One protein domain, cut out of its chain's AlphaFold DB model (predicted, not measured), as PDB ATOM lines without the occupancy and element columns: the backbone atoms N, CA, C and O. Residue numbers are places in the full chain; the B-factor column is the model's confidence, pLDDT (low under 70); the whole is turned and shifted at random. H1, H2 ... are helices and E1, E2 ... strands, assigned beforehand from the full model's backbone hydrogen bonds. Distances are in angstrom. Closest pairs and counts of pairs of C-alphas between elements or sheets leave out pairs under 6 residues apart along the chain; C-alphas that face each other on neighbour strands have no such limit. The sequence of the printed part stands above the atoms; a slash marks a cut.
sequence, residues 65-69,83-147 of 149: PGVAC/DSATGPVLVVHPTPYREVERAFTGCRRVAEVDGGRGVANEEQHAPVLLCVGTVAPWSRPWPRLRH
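Overview. This is residues 65 to 69 and 83 to 147 of the 149 residues of an uncharacterized protein of Streptomyces sp. 4121.5 (UniProt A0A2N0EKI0). With little regular structure, this is a small three-stranded sheet amid loops; H1 grazes it, H2 is off it, and the loop of residues 113 to 126 reaches away at one end. The 70 printed residues include E1, H1, E2, E3 and H2 in that order, a mixed class with only 22 residues in named elements; the antiparallel sheet runs E1, E3, E2. It is only just compact, close to loose: radius of gyration of the C-alphas 13.2 A, spans 40 by 24 by 21 A.

Arrangement. Start at E1, residues 89 to 92, antiparallel to its neighbour E3, residues 127 to 131; N 91 and O 129, 2.8 A apart, are within hydrogen-bond range. E2, residues 108 to 112, and E3 form an antiparallel hairpin, with N 110 and O 128 within hydrogen-bond range at 2.8 A. H1, residues 98 to 101, only grazes the sheet with residues 100 to 101. E1, H1 and E2 make a split strand-helix-strand unit, two strands running the same way with E3 between them, its crossover right-handed. H2, residues 142 to 145, is close to H1 but not clearly touching; their closest C-alphas, Val 100 and Leu 145, are 6.7 A apart. Both helices are too short for an O i to N i+4 pair.

Along the chain. Find C-alpha 89 at (-47.431, -20.127, -2.544), where E1 begins; E2 runs 11.6 A and E3 12.1 A. H2 ends at C-alpha 145, (-46.070, -32.192, -7.690).

Size, cuts and confidence. The farthest C-alphas, Ser 84 and Gly 118, are 40.7 A apart. Residues 70 to 82 are cut out, a 15.3 A gap between C-alphas 69 and 83. The E2 to E3 link is long; pLDDT is under 70 in 20 residues, among them 115 to 125.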
ATOM      1  N   PRO A  65     -50.633 -20.406  -6.964       39.53
ATOM      2  CA  PRO A  65     -49.907 -19.175  -7.198       39.53
ATOM      3  C   PRO A  65     -50.955 -18.080  -7.381       39.53
ATOM      4  O   PRO A  65     -51.963 -18.280  -8.065       39.53
ATOM      5  N   GLY A  66     -50.729 -16.922  -6.770       37.84
ATOM      6  CA  GLY A  66     -51.528 -15.739  -7.055       37.84
ATOM      7  C   GLY A  66     -51.624 -15.511  -8.568       37.84
ATOM      8  O   GLY A  66     -50.636 -15.175  -9.206       37.84
ATOM      9  N   VAL A  67     -52.828 -15.730  -9.103       42.38
ATOM     10  CA  VAL A  67     -53.360 -15.272 -10.395       42.38
ATOM     11  C   VAL A  67     -52.479 -15.540 -11.628       42.38
ATOM     12  O   VAL A  67     -51.675 -14.714 -12.044       42.38
ATOM     13  N   ALA A  68     -52.770 -16.640 -12.326       42.09
ATOM     14  CA  ALA A  68     -52.507 -16.777 -13.762       42.09
ATOM     15  C   ALA A  68     -53.688 -17.491 -14.451       42.09
ATOM     16  O   ALA A  68     -53.538 -18.524 -15.094       42.09
ATOM     17  N   CYS A  69     -54.901 -16.952 -14.282       39.59
ATOM     18  CA  CYS A  69     -56.133 -17.478 -14.888       39.59
ATOM     19  C   CYS A  69     -56.270 -17.220 -16.401       39.59
ATOM     20  O   CYS A  69     -57.274 -17.616 -16.986       39.59
ATOM     21  N   ASP A  83     -42.272 -20.095 -14.989       77.19
ATOM     22  CA  ASP A  83     -41.031 -20.050 -14.196       77.19
ATOM     23  C   ASP A  83     -40.746 -18.666 -13.582       77.19
ATOM     24  O   ASP A  83     -39.989 -18.555 -12.620       77.19
ATOM     25  N   SER A  84     -41.394 -17.616 -14.096       73.94
ATOM     26  CA  SER A  84     -41.389 -16.268 -13.525       73.94
ATOM     27  C   SER A  84     -42.298 -16.098 -12.299       73.94
ATOM     28  O   SER A  84     -42.214 -15.074 -11.624       73.94
ATOM     29  N   ALA A  85     -43.159 -17.070 -11.980       73.25
ATOM     30  CA  ALA A  85     -44.049 -17.032 -10.821       73.25
ATOM     31  C   ALA A  85     -43.306 -17.431  -9.534       73.25
ATOM     32  O   ALA A  85     -43.476 -18.530  -9.008       73.25
ATOM     33  N   THR A  86     -42.490 -16.516  -9.015       74.50
ATOM     34  CA  THR A  86     -41.717 -16.663  -7.765       74.50
ATOM     35  C   THR A  86     -42.419 -16.093  -6.530       74.50
ATOM     36  O   THR A  86     -41.816 -16.003  -5.464       74.50
ATOM     37  N   GLY A  87     -43.683 -15.685  -6.671       73.88
ATOM     38  CA  GLY A  87     -44.491 -15.147  -5.580       73.88
ATOM     39  C   GLY A  87     -44.864 -16.186  -4.511       73.88
ATOM     40  O   GLY A  87     -44.592 -17.380  -4.671       73.88
ATOM     41  N   PRO A  88     -45.525 -15.737  -3.429       75.06
ATOM     42  CA  PRO A  88     -45.915 -16.606  -2.330       75.06
ATOM     43  C   PRO A  88     -46.856 -17.724  -2.792       75.06
ATOM     44  O   PRO A  88     -47.736 -17.509  -3.629       75.06
ATOM     45  N   VAL A  89     -46.678 -18.911  -2.210       76.19
ATOM     46  CA  VAL A  89     -47.431 -20.127  -2.544       76.19
ATOM     47  C   VAL A  89     -48.181 -20.615  -1.316       76.19
ATOM     48  O   VAL A  89     -47.589 -20.788  -0.249       76.19
ATOM     49  N   LEU A  90     -49.480 -20.859  -1.473       78.62
ATOM     50  CA  LEU A  90     -50.269 -21.559  -0.470       78.62
ATOM     51  C   LEU A  90     -50.190 -23.066  -0.730       78.62
ATOM     52  O   LEU A  90     -50.434 -23.516  -1.848       78.62
ATOM     53  N   VAL A  91     -49.842 -23.836   0.295       78.31
ATOM     54  CA  VAL A  91     -49.701 -25.291   0.238       78.31
ATOM     55  C   VAL A  91     -50.648 -25.908   1.261       78.31
ATOM     56  O   VAL A  91     -50.625 -25.537   2.434       78.31
ATOM     57  N   VAL A  92     -51.477 -26.851   0.817       79.06
ATOM     58  CA  VAL A  92     -52.400 -27.619   1.663       79.06
ATOM     59  C   VAL A  92     -52.169 -29.089   1.354       79.06
ATOM     60  O   VAL A  92     -52.307 -29.481   0.200       79.06
ATOM     61  N   HIS A  93     -51.764 -29.874   2.348       72.12
ATOM     62  CA  HIS A  93     -51.618 -31.323   2.222       72.12
ATOM     63  C   HIS A  93     -51.793 -31.993   3.596       72.12
ATOM     64  O   HIS A  93     -51.465 -31.372   4.615       72.12
ATOM     65  N   PRO A  94     -52.228 -33.262   3.656       66.75
ATOM     66  CA  PRO A  94     -52.171 -34.050   4.886       66.75
ATOM     67  C   PRO A  94     -50.719 -34.163   5.369       66.75
ATOM     68  O   PRO A  94     -49.792 -34.107   4.568       66.75
ATOM     69  N   THR A  95     -50.456 -34.315   6.664       61.53
ATOM     70  CA  THR A  95     -49.082 -34.533   7.167       61.53
ATOM     71  C   THR A  95     -48.849 -35.991   7.550       61.53
ATOM     72  O   THR A  95     -49.729 -36.568   8.188       61.53
ATOM     73  N   PRO A  96     -47.661 -36.575   7.280       61.28
ATOM     74  CA  PRO A  96     -46.466 -35.962   6.676       61.28
ATOM     75  C   PRO A  96     -46.341 -36.204   5.155       61.28
ATOM     76  O   PRO A  96     -46.313 -37.350   4.718       61.28
ATOM     77  N   TYR A  97     -46.147 -35.145   4.352       71.06
ATOM     78  CA  TYR A  97     -45.846 -35.242   2.907       71.06
ATOM     79  C   TYR A  97     -44.537 -34.509   2.582       71.06
ATOM     80  O   TYR A  97     -44.492 -33.427   1.996       71.06
ATOM     81  N   ARG A  98     -43.421 -35.139   2.973       74.50
ATOM     82  CA  ARG A  98     -42.063 -34.572   2.879       74.50
ATOM     83  C   ARG A  98     -41.652 -34.157   1.467       74.50
ATOM     84  O   ARG A  98     -40.822 -33.265   1.321       74.50
ATOM     85  N   GLU A  99     -42.173 -34.817   0.441       75.06
ATOM     86  CA  GLU A  99     -41.828 -34.523  -0.954       75.06
ATOM     87  C   GLU A  99     -42.405 -33.185  -1.422       75.06
ATOM     88  O   GLU A  99     -41.717 -32.438  -2.117       75.06
ATOM     89  N   VAL A 100     -43.623 -32.857  -0.978       75.88
ATOM     90  CA  VAL A 100     -44.275 -31.573  -1.250       75.88
ATOM     91  C   VAL A 100     -43.584 -30.474  -0.445       75.88
ATOM     92  O   VAL A 100     -43.167 -29.476  -1.024       75.88
ATOM     93  N   GLU A 101     -43.344 -30.693   0.852       77.94
ATOM     94  CA  GLU A 101     -42.661 -29.728   1.732       77.94
ATOM     95  C   GLU A 101     -41.268 -29.322   1.209       77.94
ATOM     96  O   GLU A 101     -40.901 -28.151   1.266       77.94
ATOM     97  N   ARG A 102     -40.495 -30.263   0.643       85.12
ATOM     98  CA  ARG A 102     -39.147 -30.000   0.094       85.12
ATOM     99  C   ARG A 102     -39.141 -29.156  -1.182       85.12
ATOM    100  O   ARG A 102     -38.078 -28.677  -1.572       85.12
ATOM    101  N   ALA A 103     -40.279 -29.002  -1.858       85.12
ATOM    102  CA  ALA A 103     -40.377 -28.196  -3.071       85.12
ATOM    103  C   ALA A 103     -40.520 -26.689  -2.784       85.12
ATOM    104  O   ALA A 103     -40.387 -25.882  -3.709       85.12
ATOM    105  N   PHE A 104     -40.751 -26.301  -1.525       87.81
ATOM    106  CA  PHE A 104     -41.040 -24.925  -1.128       87.81
ATOM    107  C   PHE A 104     -40.063 -24.402  -0.071       87.81
ATOM    108  O   PHE A 104     -39.427 -25.162   0.655       87.81
ATOM    109  N   THR A 105     -39.927 -23.078  -0.001       87.75
ATOM    110  CA  THR A 105     -39.043 -22.388   0.946       87.75
ATOM    111  C   THR A 105     -39.793 -21.331   1.755       87.75
ATOM    112  O   THR A 105     -40.767 -20.736   1.286       87.75
ATOM    113  N   GLY A 106     -39.343 -21.097   2.991       85.31
ATOM    114  CA  GLY A 106     -39.917 -20.083   3.881       85.31
ATOM    115  C   GLY A 106     -41.373 -20.352   4.274       85.31
ATOM    116  O   GLY A 106     -42.153 -19.413   4.402       85.31
ATOM    117  N   CYS A 107     -41.762 -21.620   4.413       87.12
ATOM    118  CA  CYS A 107     -43.128 -22.003   4.755       87.12
ATOM    119  C   CYS A 107     -43.457 -21.703   6.219       87.12
ATOM    120  O   CYS A 107     -42.768 -22.162   7.130       87.12
ATOM    121  N   ARG A 108     -44.559 -20.986   6.444       86.19
ATOM    122  CA  ARG A 108     -45.173 -20.802   7.763       86.19
ATOM    123  C   ARG A 108     -46.600 -21.328   7.749       86.19
ATOM    124  O   ARG A 108     -47.337 -21.085   6.799       86.19
ATOM    125  N   ARG A 109     -47.027 -21.996   8.816       86.00
ATOM    126  CA  ARG A 109     -48.434 -22.378   8.971       86.00
ATOM    127  C   ARG A 109     -49.284 -21.127   9.179       86.00
ATOM    128  O   ARG A 109     -48.981 -20.326  10.058       86.00
ATOM    129  N   VAL A 110     -50.318 -20.956   8.362       84.12
ATOM    130  CA  VAL A 110     -51.266 -19.833   8.461       84.12
ATOM    131  C   VAL A 110     -52.654 -20.275   8.895       84.12
ATOM    132  O   VAL A 110     -53.385 -19.468   9.457       84.12
ATOM    133  N   ALA A 111     -53.005 -21.541   8.668       80.88
ATOM    134  CA  ALA A 111     -54.261 -22.111   9.129       80.88
ATOM    135  C   ALA A 111     -54.173 -23.641   9.250       80.88
ATOM    136  O   ALA A 111     -53.147 -24.270   8.968       80.88
ATOM    137  N   GLU A 112     -55.281 -24.224   9.677       80.12
ATOM    138  CA  GLU A 112     -55.547 -25.653   9.722       80.12
ATOM    139  C   GLU A 112     -56.927 -25.878   9.102       80.12
ATOM    140  O   GLU A 112     -57.846 -25.091   9.342       80.12
ATOM    141  N   VAL A 113     -57.061 -26.902   8.260       72.50
ATOM    142  CA  VAL A 113     -58.350 -27.268   7.673       72.50
ATOM    143  C   VAL A 113     -59.194 -27.932   8.754       72.50
ATOM    144  O   VAL A 113     -58.965 -29.083   9.122       72.50
ATOM    145  N   ASP A 114     -60.192 -27.202   9.240       71.50
ATOM    146  CA  ASP A 114     -61.194 -27.715  10.164       71.50
ATOM    147  C   ASP A 114     -62.595 -27.529   9.572       71.50
ATOM    148  O   ASP A 114     -63.053 -26.417   9.304       71.50
ATOM    149  N   GLY A 115     -63.280 -28.647   9.347       65.19
ATOM    150  CA  GLY A 115     -64.665 -28.648   8.888       65.19
ATOM    151  C   GLY A 115     -65.679 -28.420  10.013       65.19
ATOM    152  O   GLY A 115     -66.869 -28.316   9.722       65.19
ATOM    153  N   GLY A 116     -65.256 -28.416  11.283       60.41
ATOM    154  CA  GLY A 116     -66.092 -28.207  12.471       60.41
ATOM    155  C   GLY A 116     -67.156 -29.283  12.716       60.41
ATOM    156  O   GLY A 116     -67.998 -29.136  13.599       60.41
ATOM    157  N   ARG A 117     -67.169 -30.363  11.918       60.50
ATOM    158  CA  ARG A 117     -68.202 -31.418  11.949       60.50
ATOM    159  C   ARG A 117     -67.724 -32.755  12.519       60.50
ATOM    160  O   ARG A 117     -68.495 -33.708  12.506       60.50
ATOM    161  N   GLY A 118     -66.477 -32.840  12.990       55.66
ATOM    162  CA  GLY A 118     -65.920 -34.050  13.613       55.66
ATOM    163  C   GLY A 118     -65.860 -35.276  12.691       55.66
ATOM    164  O   GLY A 118     -65.869 -36.409  13.169       55.66
ATOM    165  N   VAL A 119     -65.856 -35.071  11.370       56.03
ATOM    166  CA  VAL A 119     -65.806 -36.157  10.382       56.03
ATOM    167  C   VAL A 119     -64.353 -36.474  10.073       56.03
ATOM    168  O   VAL A 119     -63.776 -35.806   9.219       56.03
ATOM    169  N   ALA A 120     -63.784 -37.493  10.716       57.84
ATOM    170  CA  ALA A 120     -62.415 -37.923  10.445       57.84
ATOM    171  C   ALA A 120     -62.230 -38.233   8.946       57.84
ATOM    172  O   ALA A 120     -62.728 -39.238   8.438       57.84
ATOM    173  N   ASN A 121     -61.538 -37.343   8.241       59.81
ATOM    174  CA  ASN A 121     -61.047 -37.560   6.888       59.81
ATOM    175  C   ASN A 121     -59.570 -37.146   6.838       59.81
ATOM    176  O   ASN A 121     -59.089 -36.439   7.723       59.81
ATOM    177  N   GLU A 122     -58.862 -37.596   5.810       56.44
ATOM    178  CA  GLU A 122     -57.419 -37.366   5.651       56.44
ATOM    179  C   GLU A 122     -57.063 -35.881   5.422       56.44
ATOM    180  O   GLU A 122     -55.915 -35.491   5.596       56.44
ATOM    181  N   GLU A 123     -58.055 -35.035   5.131       59.22
ATOM    182  CA  GLU A 123     -57.924 -33.580   4.961       59.22
ATOM    183  C   GLU A 123     -58.212 -32.783   6.236       59.22
ATOM    184  O   GLU A 123     -57.985 -31.574   6.295       59.22
ATOM    185  N   GLN A 124     -58.743 -33.435   7.265       58.28
ATOM    186  CA  GLN A 124     -59.098 -32.794   8.516       58.28
ATOM    187  C   GLN A 124     -57.838 -32.680   9.367       58.28
ATOM    188  O   GLN A 124     -57.110 -33.657   9.543       58.28
ATOM    189  N   HIS A 125     -57.591 -31.486   9.901       68.75
ATOM    190  CA  HIS A 125     -56.340 -31.090  10.556       68.75
ATOM    191  C   HIS A 125     -55.149 -30.894   9.600       68.75
ATOM    192  O   HIS A 125     -54.023 -30.654  10.051       68.75
ATOM    193  N   ALA A 126     -55.370 -30.931   8.278       72.94
ATOM    194  CA  ALA A 126     -54.320 -30.629   7.314       72.94
ATOM    195  C   ALA A 126     -53.817 -29.184   7.517       72.94
ATOM    196  O   ALA A 126     -54.618 -28.240   7.563       72.94
ATOM    197  N   PRO A 127     -52.502 -28.958   7.684       74.81
ATOM    198  CA  PRO A 127     -51.969 -27.610   7.788       74.81
ATOM    199  C   PRO A 127     -52.090 -26.869   6.453       74.81
ATOM    200  O   PRO A 127     -51.780 -27.396   5.388       74.81
ATOM    201  N   VAL A 128     -52.462 -25.594   6.539       80.75
ATOM    202  CA  VAL A 128     -52.353 -24.637   5.439       80.75
ATOM    203  C   VAL A 128     -51.063 -23.851   5.647       80.75
ATOM    204  O   VAL A 128     -50.927 -23.104   6.623       80.75
ATOM    205  N   LEU A 129     -50.100 -24.032   4.751       82.75
ATOM    206  CA  LEU A 129     -48.792 -23.388   4.788       82.75
ATOM    207  C   LEU A 129     -48.738 -22.250   3.765       82.75
ATOM    208  O   LEU A 129     -49.105 -22.425   2.610       82.75
ATOM    209  N   LEU A 130     -48.240 -21.090   4.180       82.31
ATOM    210  CA  LEU A 130     -47.857 -19.994   3.299       82.31
ATOM    211  C   LEU A 130     -46.339 -20.008   3.143       82.31
ATOM    212  O   LEU A 130     -45.616 -19.744   4.103       82.31
ATOM    213  N   CYS A 131     -45.869 -20.312   1.942       84.06
ATOM    214  CA  CYS A 131     -44.459 -20.348   1.585       84.06
ATOM    215  C   CYS A 131     -44.076 -19.102   0.786       84.06
ATOM    216  O   CYS A 131     -44.891 -18.551   0.046       84.06
ATOM    217  N   VAL A 132     -42.825 -18.664   0.922       83.88
ATOM    218  CA  VAL A 132     -42.296 -17.496   0.197       83.88
ATOM    219  C   VAL A 132     -42.185 -17.787  -1.300       83.88
ATOM    220  O   VAL A 132     -42.392 -16.888  -2.105       83.88
ATOM    221  N   GLY A 133     -41.901 -19.040  -1.667       78.25
ATOM    222  CA  GLY A 133     -41.812 -19.483  -3.055       78.25
ATOM    223  C   GLY A 133     -41.367 -20.942  -3.174       78.25
ATOM    224  O   GLY A 133     -41.272 -21.669  -2.179       78.25
ATOM    225  N   THR A 134     -41.079 -21.375  -4.400       85.00
ATOM    226  CA  THR A 134     -40.512 -22.696  -4.704       85.00
ATOM    227  C   THR A 134     -38.984 -22.699  -4.579       85.00
ATOM    228  O   THR A 134     -38.324 -21.683  -4.785       85.00
ATOM    229  N   VAL A 135     -38.386 -23.858  -4.280       87.75
ATOM    230  CA  VAL A 135     -36.912 -24.019  -4.217       87.75
ATOM    231  C   VAL A 135     -36.231 -23.956  -5.590       87.75
ATOM    232  O   VAL A 135     -35.012 -23.843  -5.686       87.75
ATOM    233  N   ALA A 136     -37.011 -24.078  -6.663       86.00
ATOM    234  CA  ALA A 136     -36.563 -24.045  -8.048       86.00
ATOM    235  C   ALA A 136     -37.687 -23.505  -8.952       86.00
ATOM    236  O   ALA A 136     -38.850 -23.546  -8.537       86.00
ATOM    237  N   PRO A 137     -37.379 -23.054 -10.185       85.56
ATOM    238  CA  PRO A 137     -38.406 -22.672 -11.156       85.56
ATOM    239  C   PRO A 137     -39.432 -23.794 -11.340       85.56
ATOM    240  O   PRO A 137     -39.037 -24.963 -11.351       85.56
ATOM    241  N   TRP A 138     -40.720 -23.448 -11.450       81.50
ATOM    242  CA  TRP A 138     -41.862 -24.374 -11.460       81.50
ATOM    243  C   TRP A 138     -41.714 -25.548 -12.431       81.50
ATOM    244  O   TRP A 138     -42.126 -26.661 -12.101       81.50
ATOM    245  N   SER A 139     -41.047 -25.357 -13.567       82.88
ATOM    246  CA  SER A 139     -40.730 -26.406 -14.539       82.88
ATOM    247  C   SER A 139     -39.991 -27.614 -13.945       82.88
ATOM    248  O   SER A 139     -40.150 -28.733 -14.436       82.88
ATOM    249  N   ARG A 140     -39.220 -27.435 -12.861       86.94
ATOM    250  CA  ARG A 140     -38.456 -28.509 -12.202       86.94
ATOM    251  C   ARG A 140     -39.259 -29.343 -11.191       86.94
ATOM    252  O   ARG A 140     -39.217 -30.571 -11.307       86.94
ATOM    253  N   PRO A 141     -39.936 -28.768 -10.176       85.50
ATOM    254  CA  PRO A 141     -40.706 -29.550  -9.214       85.50
ATOM    255  C   PRO A 141     -42.076 -29.988  -9.757       85.50
ATOM    256  O   PRO A 141     -42.587 -31.020  -9.325       85.50
ATOM    257  N   TRP A 142     -42.662 -29.276 -10.727       82.62
ATOM    258  CA  TRP A 142     -44.031 -29.532 -11.191       82.62
ATOM    259  C   TRP A 142     -44.322 -30.953 -11.686       82.62
ATOM    260  O   TRP A 142     -45.360 -31.496 -11.306       82.62
ATOM    261  N   PRO A 143     -43.447 -31.613 -12.476       82.12
ATOM    262  CA  PRO A 143     -43.699 -32.985 -12.902       82.12
ATOM    263  C   PRO A 143     -43.888 -33.950 -11.734       82.12
ATOM    264  O   PRO A 143     -44.603 -34.926 -11.897       82.12
ATOM    265  N   ARG A 144     -43.276 -33.672 -10.574       77.56
ATOM    266  CA  ARG A 144     -43.452 -34.459  -9.348       77.56
ATOM    267  C   ARG A 144     -44.704 -34.035  -8.588       77.56
ATOM    268  O   ARG A 144     -45.483 -34.889  -8.195       77.56
ATOM    269  N   LEU A 145     -44.928 -32.729  -8.437       76.06
ATOM    270  CA  LEU A 145     -46.070 -32.192  -7.690       76.06
ATOM    271  C   LEU A 145     -47.426 -32.546  -8.323       76.06
ATOM    272  O   LEU A 145     -48.360 -32.863  -7.598       76.06
ATOM    273  N   ARG A 146     -47.523 -32.588  -9.658       74.62
ATOM    274  CA  ARG A 146     -48.758 -32.970 -10.375       74.62
ATOM    275  C   ARG A 146     -49.192 -34.428 -10.159       74.62
ATOM    276  O   ARG A 146     -50.263 -34.811 -10.607       74.62
ATOM    277  N   HIS A 147     -48.338 -35.275  -9.577       69.81
ATOM    278  CA  HIS A 147     -48.725 -36.640  -9.209       69.81
ATOM    279  C   HIS A 147     -49.525 -36.683  -7.901       69.81
ATOM    280  O   HIS A 147     -50.171 -37.690  -7.629       69.81
TER     281      HIS A 147